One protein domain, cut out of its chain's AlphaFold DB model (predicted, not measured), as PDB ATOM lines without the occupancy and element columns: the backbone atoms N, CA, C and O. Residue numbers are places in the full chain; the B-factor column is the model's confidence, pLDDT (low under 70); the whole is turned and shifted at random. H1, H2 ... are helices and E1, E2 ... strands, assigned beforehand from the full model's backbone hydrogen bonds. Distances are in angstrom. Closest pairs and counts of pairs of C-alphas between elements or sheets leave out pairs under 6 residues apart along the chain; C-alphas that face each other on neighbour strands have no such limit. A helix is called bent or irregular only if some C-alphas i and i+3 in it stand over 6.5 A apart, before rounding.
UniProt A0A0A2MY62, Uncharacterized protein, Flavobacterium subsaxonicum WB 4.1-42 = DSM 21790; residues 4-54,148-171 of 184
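What this domain is: This is residues 4 to 54 and 148 to 171 of the 184 residues of an uncharacterized protein of Flavobacterium subsaxonicum WB 4.1-42 = DSM 21790 (UniProt A0A0A2MY62). Three helices, H2, H3 and H4, are set in a triangle, H3 making a hairpin with each of the other two, and H1 packs in the corner by H2 and H4. The long single strand E1 passes the end of H4 and leads straight into H5, which folds back close to H2. The 75 printed residues hold five named helices and one named strand, in the order H1, H2, H3, H4, E1, H5, and the class is mostly helix. The whole is compact and rounded, with a radius of gyration of the C-alphas of 11.7 A and spans of 28 by 28 by 24 A.

Where its parts are: H1, residues 4 to 10, begins with C-alpha 4 at (-56.188, 19.480, 15.095) and is 9.8 A long from first to last C-alpha. H2, residues 12 to 21, measures 14.4 A. H3, residues 32 to 40, measures 12.0 A. H4, residues 45 to 52, measures 13.1 A and is irregular: C-alphas 46 and 49 are 7.8 A apart. E1, residues 153 to 160, is a strand of 22.6 A, with C-alpha 153 at (-37.283, 12.938, 11.500). H5, residues 161 to 169, measures 12.1 A and ends with C-alpha 169 at (-56.145, 16.883, 25.707).

How they stand to each other: H2 and H4 are the hubs, touching three helices each. H2 and H3 form a helical hairpin at a shallow tilt of 28 degrees, opposite ways, their closest C-alphas those of Ser 12 and Leu 39, 6.0 A apart. H3 and H4 form another, also at a shallow tilt of 28 degrees, opposite ways, closest at the C-alphas of Cys 38 and Gly 51, 5.1 A. H2 and H4 only just touch, with 3 pairs of C-alphas within 8 A, closest at Ser 12 and Leu 48, 7.1 A. H1 touches H4, closest at the C-alphas of Ile 8 and Asn 45, 5.1 A, at a steep tilt of 69.6 degrees, only just short of about perpendicular. H1 and H2 touch only at the corner, closest at the C-alphas of Leu 7 and Tyr 15, 5.6 A. The helix packing is part aligned, part crossed. H5 is close to H2 but not clearly touching, the C-alphas of Leu 19 and Ala 167 being 7.5 A apart. E1 pairs with no named strand; its closest C-alpha to H4 is that of Val 157, 6.4 A from that of Leu 52. E1 and H5 meet only through their link, and H3 is apart from both. In H1, H2, H3 and H5 every O i to N i+4 pair is within hydrogen-bond range; in H4 0 of 4 are, beside 4 of 5 O i to N i+3 pairs.

The domain as a whole: The C-alphas farthest apart, those of Lys 21 and Gln 152, are 31.5 A from each other, while those of Tyr 4 and Glu 171, the first and last printed, are 5.5 A apart. Residues 55 to 147 are not printed, and C-alphas 54 and 148 are 13.7 A apart across this cut, which lies in the link from H4 to E1. Of the links printed whole, none is long. The mean pLDDT of the printed part is 90.0, and no printed residue is under 70.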
ATOM      1  N   TYR A   4     -57.401  19.181  15.862       81.62
ATOM      2  CA  TYR A   4     -56.188  19.480  15.095       81.62
ATOM      3  C   TYR A   4     -56.492  19.737  13.608       81.62
ATOM      4  O   TYR A   4     -56.052  20.748  13.067       81.62
ATOM      5  N   LEU A   5     -57.321  18.903  12.964       81.50
ATOM      6  CA  LEU A   5     -57.752  19.104  11.572       81.50
ATOM      7  C   LEU A   5     -58.506  20.430  11.397       81.50
ATOM      8  O   LEU A   5     -58.282  21.168  10.441       81.50
ATOM      9  N   SER A   6     -59.345  20.791  12.369       83.75
ATOM     10  CA  SER A   6     -60.010  22.097  12.356       83.75
ATOM     11  C   SER A   6     -59.024  23.261  12.536       83.75
ATOM     12  O   SER A   6     -59.188  24.312  11.920       83.75
ATOM     13  N   LEU A   7     -57.983  23.107  13.359       84.44
ATOM     14  CA  LEU A   7     -56.963  24.142  13.548       84.44
ATOM     15  C   LEU A   7     -56.142  24.372  12.276       84.44
ATOM     16  O   LEU A   7     -55.927  25.526  11.910       84.44
ATOM     17  N   ILE A   8     -55.737  23.308  11.576       84.12
ATOM     18  CA  ILE A   8     -54.963  23.432  10.330       84.12
ATOM     19  C   ILE A   8     -55.793  24.045   9.187       84.12
ATOM     20  O   ILE A   8     -55.252  24.806   8.384       84.12
ATOM     21  N   GLU A   9     -57.107  23.791   9.133       85.38
ATOM     22  CA  GLU A   9     -58.026  24.442   8.183       85.38
ATOM     23  C   GLU A   9     -58.168  25.945   8.455       85.38
ATOM     24  O   GLU A   9     -58.237  26.747   7.524       85.38
ATOM     25  N   ASN A  10     -58.175  26.334   9.733       85.75
ATOM     26  CA  ASN A  10     -58.285  27.730  10.161       85.75
ATOM     27  C   ASN A  10     -56.944  28.494  10.136       85.75
ATOM     28  O   ASN A  10     -56.929  29.708  10.348       85.75
ATOM     29  N   GLY A  11     -55.832  27.806   9.860       87.19
ATOM     30  CA  GLY A  11     -54.509  28.395   9.658       87.19
ATOM     31  C   GLY A  11     -53.706  28.677  10.935       87.19
ATOM     32  O   GLY A  11     -54.146  28.454  12.066       87.19
ATOM     33  N   SER A  12     -52.488  29.189  10.738       90.12
ATOM     34  CA  SER A  12     -51.481  29.399  11.790       90.12
ATOM     35  C   SER A  12     -51.951  30.312  12.927       90.12
ATOM     36  O   SER A  12     -51.662  30.028  14.088       90.12
ATOM     37  N   ASP A  13     -52.740  31.351  12.641       91.00
ATOM     38  CA  ASP A  13     -53.290  32.242  13.671       91.00
ATOM     39  C   ASP A  13     -54.224  31.500  14.641       91.00
ATOM     40  O   ASP A  13     -54.161  31.701  15.858       91.00
ATOM     41  N   ALA A  14     -55.081  30.608  14.135       91.50
ATOM     42  CA  ALA A  14     -55.965  29.799  14.974       91.50
ATOM     43  C   ALA A  14     -55.174  28.805  15.839       91.50
ATOM     44  O   ALA A  14     -55.512  28.590  17.012       91.50
ATOM     45  N   TYR A  15     -54.094  28.254  15.283       93.25
ATOM     46  CA  TYR A  15     -53.165  27.381  15.994       93.25
ATOM     47  C   TYR A  15     -52.451  28.119  17.138       93.25
ATOM     48  O   TYR A  15     -52.534  27.701  18.296       93.25
ATOM     49  N   ILE A  16     -51.859  29.284  16.853       94.06
ATOM     50  CA  ILE A  16     -51.194  30.150  17.841       94.06
ATOM     51  C   ILE A  16     -52.158  30.559  18.957       94.06
ATOM     52  O   ILE A  16     -51.823  30.434  20.134       94.06
ATOM     53  N   ASN A  17     -53.372  30.990  18.612       94.88
ATOM     54  CA  ASN A  17     -54.384  31.368  19.602       94.88
ATOM     55  C   ASN A  17     -54.768  30.196  20.524       94.88
ATOM     56  O   ASN A  17     -55.159  30.408  21.673       94.88
ATOM     57  N   SER A  18     -54.687  28.954  20.043       95.12
ATOM     58  CA  SER A  18     -54.967  27.766  20.857       95.12
ATOM     59  C   SER A  18     -53.811  27.444  21.805       95.12
ATOM     60  O   SER A  18     -54.051  27.186  22.986       95.12
ATOM     61  N   LEU A  19     -52.567  27.578  21.338       95.81
ATOM     62  CA  LEU A  19     -51.361  27.489  22.172       95.81
ATOM     63  C   LEU A  19     -51.358  28.551  23.286       95.81
ATOM     64  O   LEU A  19     -51.021  28.259  24.435       95.81
ATOM     65  N   GLU A  20     -51.793  29.776  22.987       96.25
ATOM     66  CA  GLU A  20     -51.929  30.842  23.988       96.25
ATOM     67  C   GLU A  20     -52.908  30.480  25.106       96.25
ATOM     68  O   GLU A  20     -52.599  30.686  26.281       96.25
ATOM     69  N   LYS A  21     -54.065  29.901  24.766       96.06
ATOM     70  CA  LYS A  21     -55.109  29.541  25.743       96.06
ATOM     71  C   LYS A  21     -54.643  28.507  26.762       96.06
ATOM     72  O   LYS A  21     -55.064  28.572  27.914       96.06
ATOM     73  N   ILE A  22     -53.774  27.580  26.361       95.88
ATOM     74  CA  ILE A  22     -53.213  26.572  27.274       95.88
ATOM     75  C   ILE A  22     -51.984  27.078  28.038       95.88
ATOM     76  O   ILE A  22     -51.456  26.364  28.891       95.88
ATOM     77  N   GLY A  23     -51.540  28.309  27.765       95.75
ATOM     78  CA  GLY A  23     -50.366  28.909  28.386       95.75
ATOM     79  C   GLY A  23     -49.041  28.434  27.791       95.75
ATOM     80  O   GLY A  23     -48.021  28.527  28.470       95.75
ATOM     81  N   TRP A  24     -49.017  27.951  26.544       96.12
ATOM     82  CA  TRP A  24     -47.802  27.424  25.905       96.12
ATOM     83  C   TRP A  24     -46.637  28.420  25.943       96.12
ATOM     84  O   TRP A  24     -45.523  28.063  26.310       96.12
ATOM     85  N   PHE A  25     -46.915  29.691  25.646       96.06
ATOM     86  CA  PHE A  25     -45.923  30.774  25.603       96.06
ATOM     87  C   PHE A  25     -45.639  31.418  26.970       96.06
ATOM     88  O   PHE A  25     -44.979  32.450  27.048       96.06
ATOM     89  N   THR A  26     -46.152  30.842  28.064       92.75
ATOM     90  CA  THR A  26     -45.747  31.241  29.426       92.75
ATOM     91  C   THR A  26     -44.436  30.575  29.847       92.75
ATOM     92  O   THR A  26     -43.788  31.026  30.792       92.75
ATOM     93  N   VAL A  27     -44.027  29.525  29.127       89.69
ATOM     94  CA  VAL A  27     -42.745  28.842  29.300       89.69
ATOM     95  C   VAL A  27     -41.657  29.668  28.600       89.69
ATOM     96  O   VAL A  27     -41.786  29.911  27.401       89.69
ATOM     97  N   PRO A  28     -40.567  30.072  29.284       86.19
ATOM     98  CA  PRO A  28     -39.551  30.964  28.710       86.19
ATOM     99  C   PRO A  28     -38.894  30.465  27.418       86.19
ATOM    100  O   PRO A  28     -38.387  31.262  26.638       86.19
ATOM    101  N   GLN A  29     -38.889  29.151  27.206       85.75
ATOM    102  CA  GLN A  29     -38.252  28.500  26.061       85.75
ATOM    103  C   GLN A  29     -39.173  28.412  24.837       85.75
ATOM    104  O   GLN A  29     -38.737  28.043  23.750       85.75
ATOM    105  N   ASN A  30     -40.449  28.768  25.002       90.75
ATOM    106  CA  ASN A  30     -41.458  28.757  23.954       90.75
ATOM    107  C   ASN A  30     -41.672  30.185  23.453       90.75
ATOM    108  O   ASN A  30     -42.603  30.873  23.873       90.75
ATOM    109  N   ASP A  31     -40.800  30.647  22.560       91.12
ATOM    110  CA  ASP A  31     -40.911  31.986  21.986       91.12
ATOM    111  C   ASP A  31     -42.014  32.031  20.916       91.12
ATOM    112  O   ASP A  31     -41.931  31.384  19.867       91.12
ATOM    113  N   LYS A  32     -43.047  32.843  21.167       93.69
ATOM    114  CA  LYS A  32     -44.168  33.033  20.240       93.69
ATOM    115  C   LYS A  32     -43.723  33.529  18.864       93.69
ATOM    116  O   LYS A  32     -44.309  33.120  17.868       93.69
ATOM    117  N   GLN A  33     -42.738  34.421  18.786       92.00
ATOM    118  CA  GLN A  33     -42.258  34.971  17.518       92.00
ATOM    119  C   GLN A  33     -41.517  33.916  16.701       92.00
ATOM    120  O   GLN A  33     -41.696  33.867  15.486       92.00
ATOM    121  N   ILE A  34     -40.733  33.057  17.361       89.81
ATOM    122  CA  ILE A  34     -40.050  31.937  16.699       89.81
ATOM    123  C   ILE A  34     -41.084  30.955  16.151       89.81
ATOM    124  O   ILE A  34     -41.065  30.675  14.956       89.81
ATOM    125  N   VAL A  35     -42.037  30.523  16.986       91.19
ATOM    126  CA  VAL A  35     -43.112  29.616  16.555       91.19
ATOM    127  C   VAL A  35     -43.908  30.240  15.410       91.19
ATOM    128  O   VAL A  35     -44.038  29.633  14.356       91.19
ATOM    129  N   ALA A  36     -44.378  31.483  15.547       91.31
ATOM    130  CA  ALA A  36     -45.151  32.153  14.501       91.31
ATOM    131  C   ALA A  36     -44.392  32.252  13.172       91.31
ATOM    132  O   ALA A  36     -44.992  32.067  12.115       91.31
ATOM    133  N   LYS A  37     -43.079  32.503  13.219       89.19
ATOM    134  CA  LYS A  37     -42.232  32.511  12.027       89.19
ATOM    135  C   LYS A  37     -42.146  31.120  11.391       89.19
ATOM    136  O   LYS A  37     -42.392  31.008  10.198       89.19
ATOM    137  N   CYS A  38     -41.869  30.075  12.173       87.12
ATOM    138  CA  CYS A  38     -41.830  28.697  11.672       87.12
ATOM    139  C   CYS A  38     -43.156  28.288  11.009       87.12
ATOM    140  O   CYS A  38     -43.153  27.687   9.938       87.12
ATOM    141  N   LEU A  39     -44.289  28.661  11.610       88.12
ATOM    142  CA  LEU A  39     -45.614  28.380  11.055       88.12
ATOM    143  C   LEU A  39     -45.900  29.177   9.774       88.12
ATOM    144  O   LEU A  39     -46.574  28.664   8.890       88.12
ATOM    145  N   ALA A  40     -45.411  30.415   9.665       84.31
ATOM    146  CA  ALA A  40     -45.574  31.239   8.464       84.31
ATOM    147  C   ALA A  40     -44.713  30.753   7.287       84.31
ATOM    148  O   ALA A  40     -45.131  30.879   6.139       84.31
ATOM    149  N   ASP A  41     -43.541  30.185   7.580       82.00
ATOM    150  CA  ASP A  41     -42.630  29.600   6.590       82.00
ATOM    151  C   ASP A  41     -43.076  28.185   6.149       82.00
ATOM    152  O   ASP A  41     -42.457  27.576   5.277       82.00
ATOM    153  N   THR A  42     -44.142  27.638   6.747       79.69
ATOM    154  CA  THR A  42     -44.670  26.308   6.426       79.69
ATOM    155  C   THR A  42     -45.677  26.389   5.276       79.69
ATOM    156  O   THR A  42     -46.793  26.871   5.448       79.69
ATOM    157  N   ASP A  43     -45.327  25.826   4.116       73.31
ATOM    158  CA  ASP A  43     -46.195  25.809   2.923       73.31
ATOM    159  C   ASP A  43     -47.444  24.913   3.066       73.31
ATOM    160  O   ASP A  43     -48.379  24.995   2.266       73.31
ATOM    161  N   ASN A  44     -47.476  24.033   4.073       80.00
ATOM    162  CA  ASN A  44     -48.562  23.082   4.295       80.00
ATOM    163  C   ASN A  44     -49.008  23.064   5.763       80.00
ATOM    164  O   ASN A  44     -48.336  22.504   6.629       80.00
ATOM    165  N   ASN A  45     -50.207  23.600   6.018       80.38
ATOM    166  CA  ASN A  45     -50.800  23.692   7.354       80.38
ATOM    167  C   ASN A  45     -50.919  22.342   8.085       80.38
ATOM    168  O   ASN A  45     -51.049  22.327   9.304       80.38
ATOM    169  N   LYS A  46     -50.852  21.195   7.398       80.31
ATOM    170  CA  LYS A  46     -50.818  19.887   8.073       80.31
ATOM    171  C   LYS A  46     -49.627  19.762   9.036       80.31
ATOM    172  O   LYS A  46     -49.748  19.092  10.058       80.31
ATOM    173  N   TYR A  47     -48.521  20.454   8.764       84.75
ATOM    174  CA  TYR A  47     -47.273  20.363   9.526       84.75
ATOM    175  C   TYR A  47     -47.125  21.415  10.636       84.75
ATOM    176  O   TYR A  47     -46.041  21.539  11.200       84.75
ATOM    177  N   LEU A  48     -48.184  22.158  10.990       87.75
ATOM    178  CA  LEU A  48     -48.099  23.211  12.016       87.75
ATOM    179  C   LEU A  48     -47.559  22.694  13.365       87.75
ATOM    180  O   LEU A  48     -46.837  23.421  14.044       87.75
ATOM    181  N   VAL A  49     -47.820  21.433  13.733       91.06
ATOM    182  CA  VAL A  49     -47.258  20.812  14.949       91.06
ATOM    183  C   VAL A  49     -45.726  20.860  15.001       91.06
ATOM    184  O   VAL A  49     -45.158  21.075  16.069       91.06
ATOM    185  N   PHE A  50     -45.039  20.751  13.862       90.50
ATOM    186  CA  PHE A  50     -43.574  20.778  13.808       90.50
ATOM    187  C   PHE A  50     -42.991  22.175  14.028       90.50
ATOM    188  O   PHE A  50     -41.834  22.298  14.420       90.50
ATOM    189  N   GLY A  51     -43.803  23.230  13.899       91.12
ATOM    190  CA  GLY A  51     -43.419  24.578  14.320       91.12
ATOM    191  C   GLY A  51     -43.222  24.719  15.834       91.12
ATOM    192  O   GLY A  51     -42.753  25.761  16.286       91.12
ATOM    193  N   LEU A  52     -43.576  23.693  16.619       94.12
ATOM    194  CA  LEU A  52     -43.332  23.636  18.060       94.12
ATOM    195  C   LEU A  52     -41.970  23.041  18.430       94.12
ATOM    196  O   LEU A  52     -41.570  23.183  19.583       94.12
ATOM    197  N   ALA A  53     -41.292  22.358  17.503       94.31
ATOM    198  CA  ALA A  53     -40.085  21.601  17.807       94.31
ATOM    199  C   ALA A  53     -38.954  22.510  18.317       94.31
ATOM    200  O   ALA A  53     -38.582  23.497  17.678       94.31
ATOM    201  N   HIS A  54     -38.366  22.144  19.454       94.69
ATOM    202  CA  HIS A  54     -37.156  22.776  19.988       94.69
ATOM    203  C   HIS A  54     -35.894  22.108  19.460       94.69
ATOM    204  O   HIS A  54     -34.878  22.772  19.259       94.69
ATOM    205  N   PRO A 148     -45.240  13.714  16.907       86.44
ATOM    206  CA  PRO A 148     -45.505  12.646  15.951       86.44
ATOM    207  C   PRO A 148     -44.396  12.543  14.902       86.44
ATOM    208  O   PRO A 148     -44.001  13.560  14.324       86.44
ATOM    209  N   GLY A 149     -43.899  11.330  14.655       82.25
ATOM    210  CA  GLY A 149     -42.830  11.113  13.683       82.25
ATOM    211  C   GLY A 149     -43.246  11.527  12.269       82.25
ATOM    212  O   GLY A 149     -44.410  11.379  11.889       82.25
ATOM    213  N   ILE A 150     -42.296  12.037  11.487       82.62
ATOM    214  CA  ILE A 150     -42.456  12.269  10.048       82.62
ATOM    215  C   ILE A 150     -41.186  11.822   9.332       82.62
ATOM    216  O   ILE A 150     -40.106  12.352   9.589       82.62
ATOM    217  N   ASP A 151     -41.327  10.847   8.436       84.06
ATOM    218  CA  ASP A 151     -40.199  10.198   7.762       84.06
ATOM    219  C   ASP A 151     -39.159   9.693   8.789       84.06
ATOM    220  O   ASP A 151     -39.532   9.103   9.806       84.06
ATOM    221  N   GLN A 152     -37.873   9.958   8.566       84.69
ATOM    222  CA  GLN A 152     -36.773   9.671   9.492       84.69
ATOM    223  C   GLN A 152     -36.559  10.790  10.533       84.69
ATOM    224  O   GLN A 152     -35.572  10.790  11.262       84.69
ATOM    225  N   GLY A 153     -37.444  11.787  10.614       88.31
ATOM    226  CA  GLY A 153     -37.283  12.938  11.500       88.31
ATOM    227  C   GLY A 153     -37.774  12.682  12.924       88.31
ATOM    228  O   GLY A 153     -38.945  12.362  13.137       88.31
ATOM    229  N   ILE A 154     -36.914  12.943  13.908       89.50
ATOM    230  CA  ILE A 154     -37.301  13.038  15.321       89.50
ATOM    231  C   ILE A 154     -37.351  14.503  15.715       89.50
ATOM    232  O   ILE A 154     -36.414  15.271  15.485       89.50
ATOM    233  N   ASN A 155     -38.475  14.884  16.312       93.00
ATOM    234  CA  ASN A 155     -38.762  16.247  16.713       93.00
ATOM    235  C   ASN A 155     -39.200  16.239  18.172       93.00
ATOM    236  O   ASN A 155     -40.192  15.604  18.512       93.00
ATOM    237  N   PHE A 156     -38.491  16.974  19.020       94.62
ATOM    238  CA  PHE A 156     -38.847  17.111  20.424       94.62
ATOM    239  C   PHE A 156     -39.398  18.490  20.735       94.62
ATOM    240  O   PHE A 156     -38.842  19.506  20.308       94.62
ATOM    241  N   VAL A 157     -40.415  18.515  21.590       95.56
ATOM    242  CA  VAL A 157     -40.790  19.706  22.356       95.56
ATOM    243  C   VAL A 157     -40.239  19.613  23.770       95.56
ATOM    244  O   VAL A 157     -40.166  18.531  24.349       95.56
ATOM    245  N   PHE A 158     -39.885  20.758  24.339       96.19
ATOM    246  CA  PHE A 158     -39.380  20.869  25.697       96.19
ATOM    247  C   PHE A 158     -40.256  21.800  26.534       96.19
ATOM    248  O   PHE A 158     -40.175  23.026  26.446       96.19
ATOM    249  N   VAL A 159     -41.133  21.208  27.341       96.19
ATOM    250  CA  VAL A 159     -42.168  21.928  28.098       96.19
ATOM    251  C   VAL A 159     -42.492  21.211  29.411       96.19
ATOM    252  O   VAL A 159     -42.227  20.016  29.542       96.19
ATOM    253  N   PRO A 160     -43.119  21.885  30.393       96.12
ATOM    254  CA  PRO A 160     -43.664  21.203  31.560       96.12
ATOM    255  C   PRO A 160     -44.708  20.160  31.151       96.12
ATOM    256  O   PRO A 160     -45.573  20.437  30.315       96.12
ATOM    257  N   GLN A 161     -44.696  18.996  31.801       95.50
ATOM    258  CA  GLN A 161     -45.628  17.901  31.502       95.50
ATOM    259  C   GLN A 161     -47.099  18.340  31.538       95.50
ATOM    260  O   GLN A 161     -47.892  17.947  30.689       95.50
ATOM    261  N   ALA A 162     -47.468  19.216  32.476       95.50
ATOM    262  CA  ALA A 162     -48.831  19.736  32.573       95.50
ATOM    263  C   ALA A 162     -49.259  20.565  31.346       95.50
ATOM    264  O   ALA A 162     -50.443  20.603  31.024       95.50
ATOM    265  N   ILE A 163     -48.323  21.244  30.673       96.25
ATOM    266  CA  ILE A 163     -48.600  22.005  29.447       96.25
ATOM    267  C   ILE A 163     -48.699  21.058  28.249       96.25
ATOM    268  O   ILE A 163     -49.631  21.199  27.459       96.25
ATOM    269  N   TYR A 164     -47.801  20.072  28.143       95.62
ATOM    270  CA  TYR A 164     -47.867  19.057  27.085       95.62
ATOM    271  C   TYR A 164     -49.172  18.257  27.146       95.62
ATOM    272  O   TYR A 164     -49.893  18.182  26.155       95.62
ATOM    273  N   ASN A 165     -49.541  17.756  28.328       94.88
ATOM    274  CA  ASN A 165     -50.788  17.013  28.518       94.88
ATOM    275  C   ASN A 165     -52.008  17.842  28.101       94.88
ATOM    276  O   ASN A 165     -52.866  17.332  27.394       94.88
ATOM    277  N   LYS A 166     -52.056  19.136  28.451       95.75
ATOM    278  CA  LYS A 166     -53.121  20.034  27.980       95.75
ATOM    279  C   LYS A 166     -53.127  20.187  26.463       95.75
ATOM    280  O   LYS A 166     -54.197  20.256  25.879       95.75
ATOM    281  N   ALA A 167     -51.963  20.265  25.818       94.62
ATOM    282  CA  ALA A 167     -51.882  20.355  24.362       94.62
ATOM    283  C   ALA A 167     -52.424  19.092  23.672       94.62
ATOM    284  O   ALA A 167     -53.060  19.210  22.627       94.62
ATOM    285  N   ILE A 168     -52.219  17.918  24.274       93.69
ATOM    286  CA  ILE A 168     -52.771  16.637  23.812       93.69
ATOM    287  C   ILE A 168     -54.281  16.555  24.084       93.69
ATOM    288  O   ILE A 168     -55.052  16.255  23.177       93.69
ATOM    289  N   GLU A 169     -54.725  16.872  25.305       92.62
ATOM    290  CA  GLU A 169     -56.145  16.883  25.707       92.62
ATOM    291  C   GLU A 169     -56.979  17.862  24.870       92.62
ATOM    292  O   GLU A 169     -58.119  17.577  24.511       92.62
ATOM    293  N   GLU A 170     -56.404  19.019  24.540       92.31
ATOM    294  CA  GLU A 170     -57.020  20.025  23.681       92.31
ATOM    295  C   GLU A 170     -56.798  19.744  22.186       92.31
ATOM    296  O   GLU A 170     -57.206  20.577  21.374       92.31
ATOM    297  N   GLU A 171     -56.172  18.617  21.825       90.81
ATOM    298  CA  GLU A 171     -55.884  18.186  20.448       90.81
ATOM    299  C   GLU A 171     -55.162  19.267  19.613       90.81
ATOM    300  O   GLU A 171     -55.389  19.425  18.414       90.81
TER     301      GLU A 171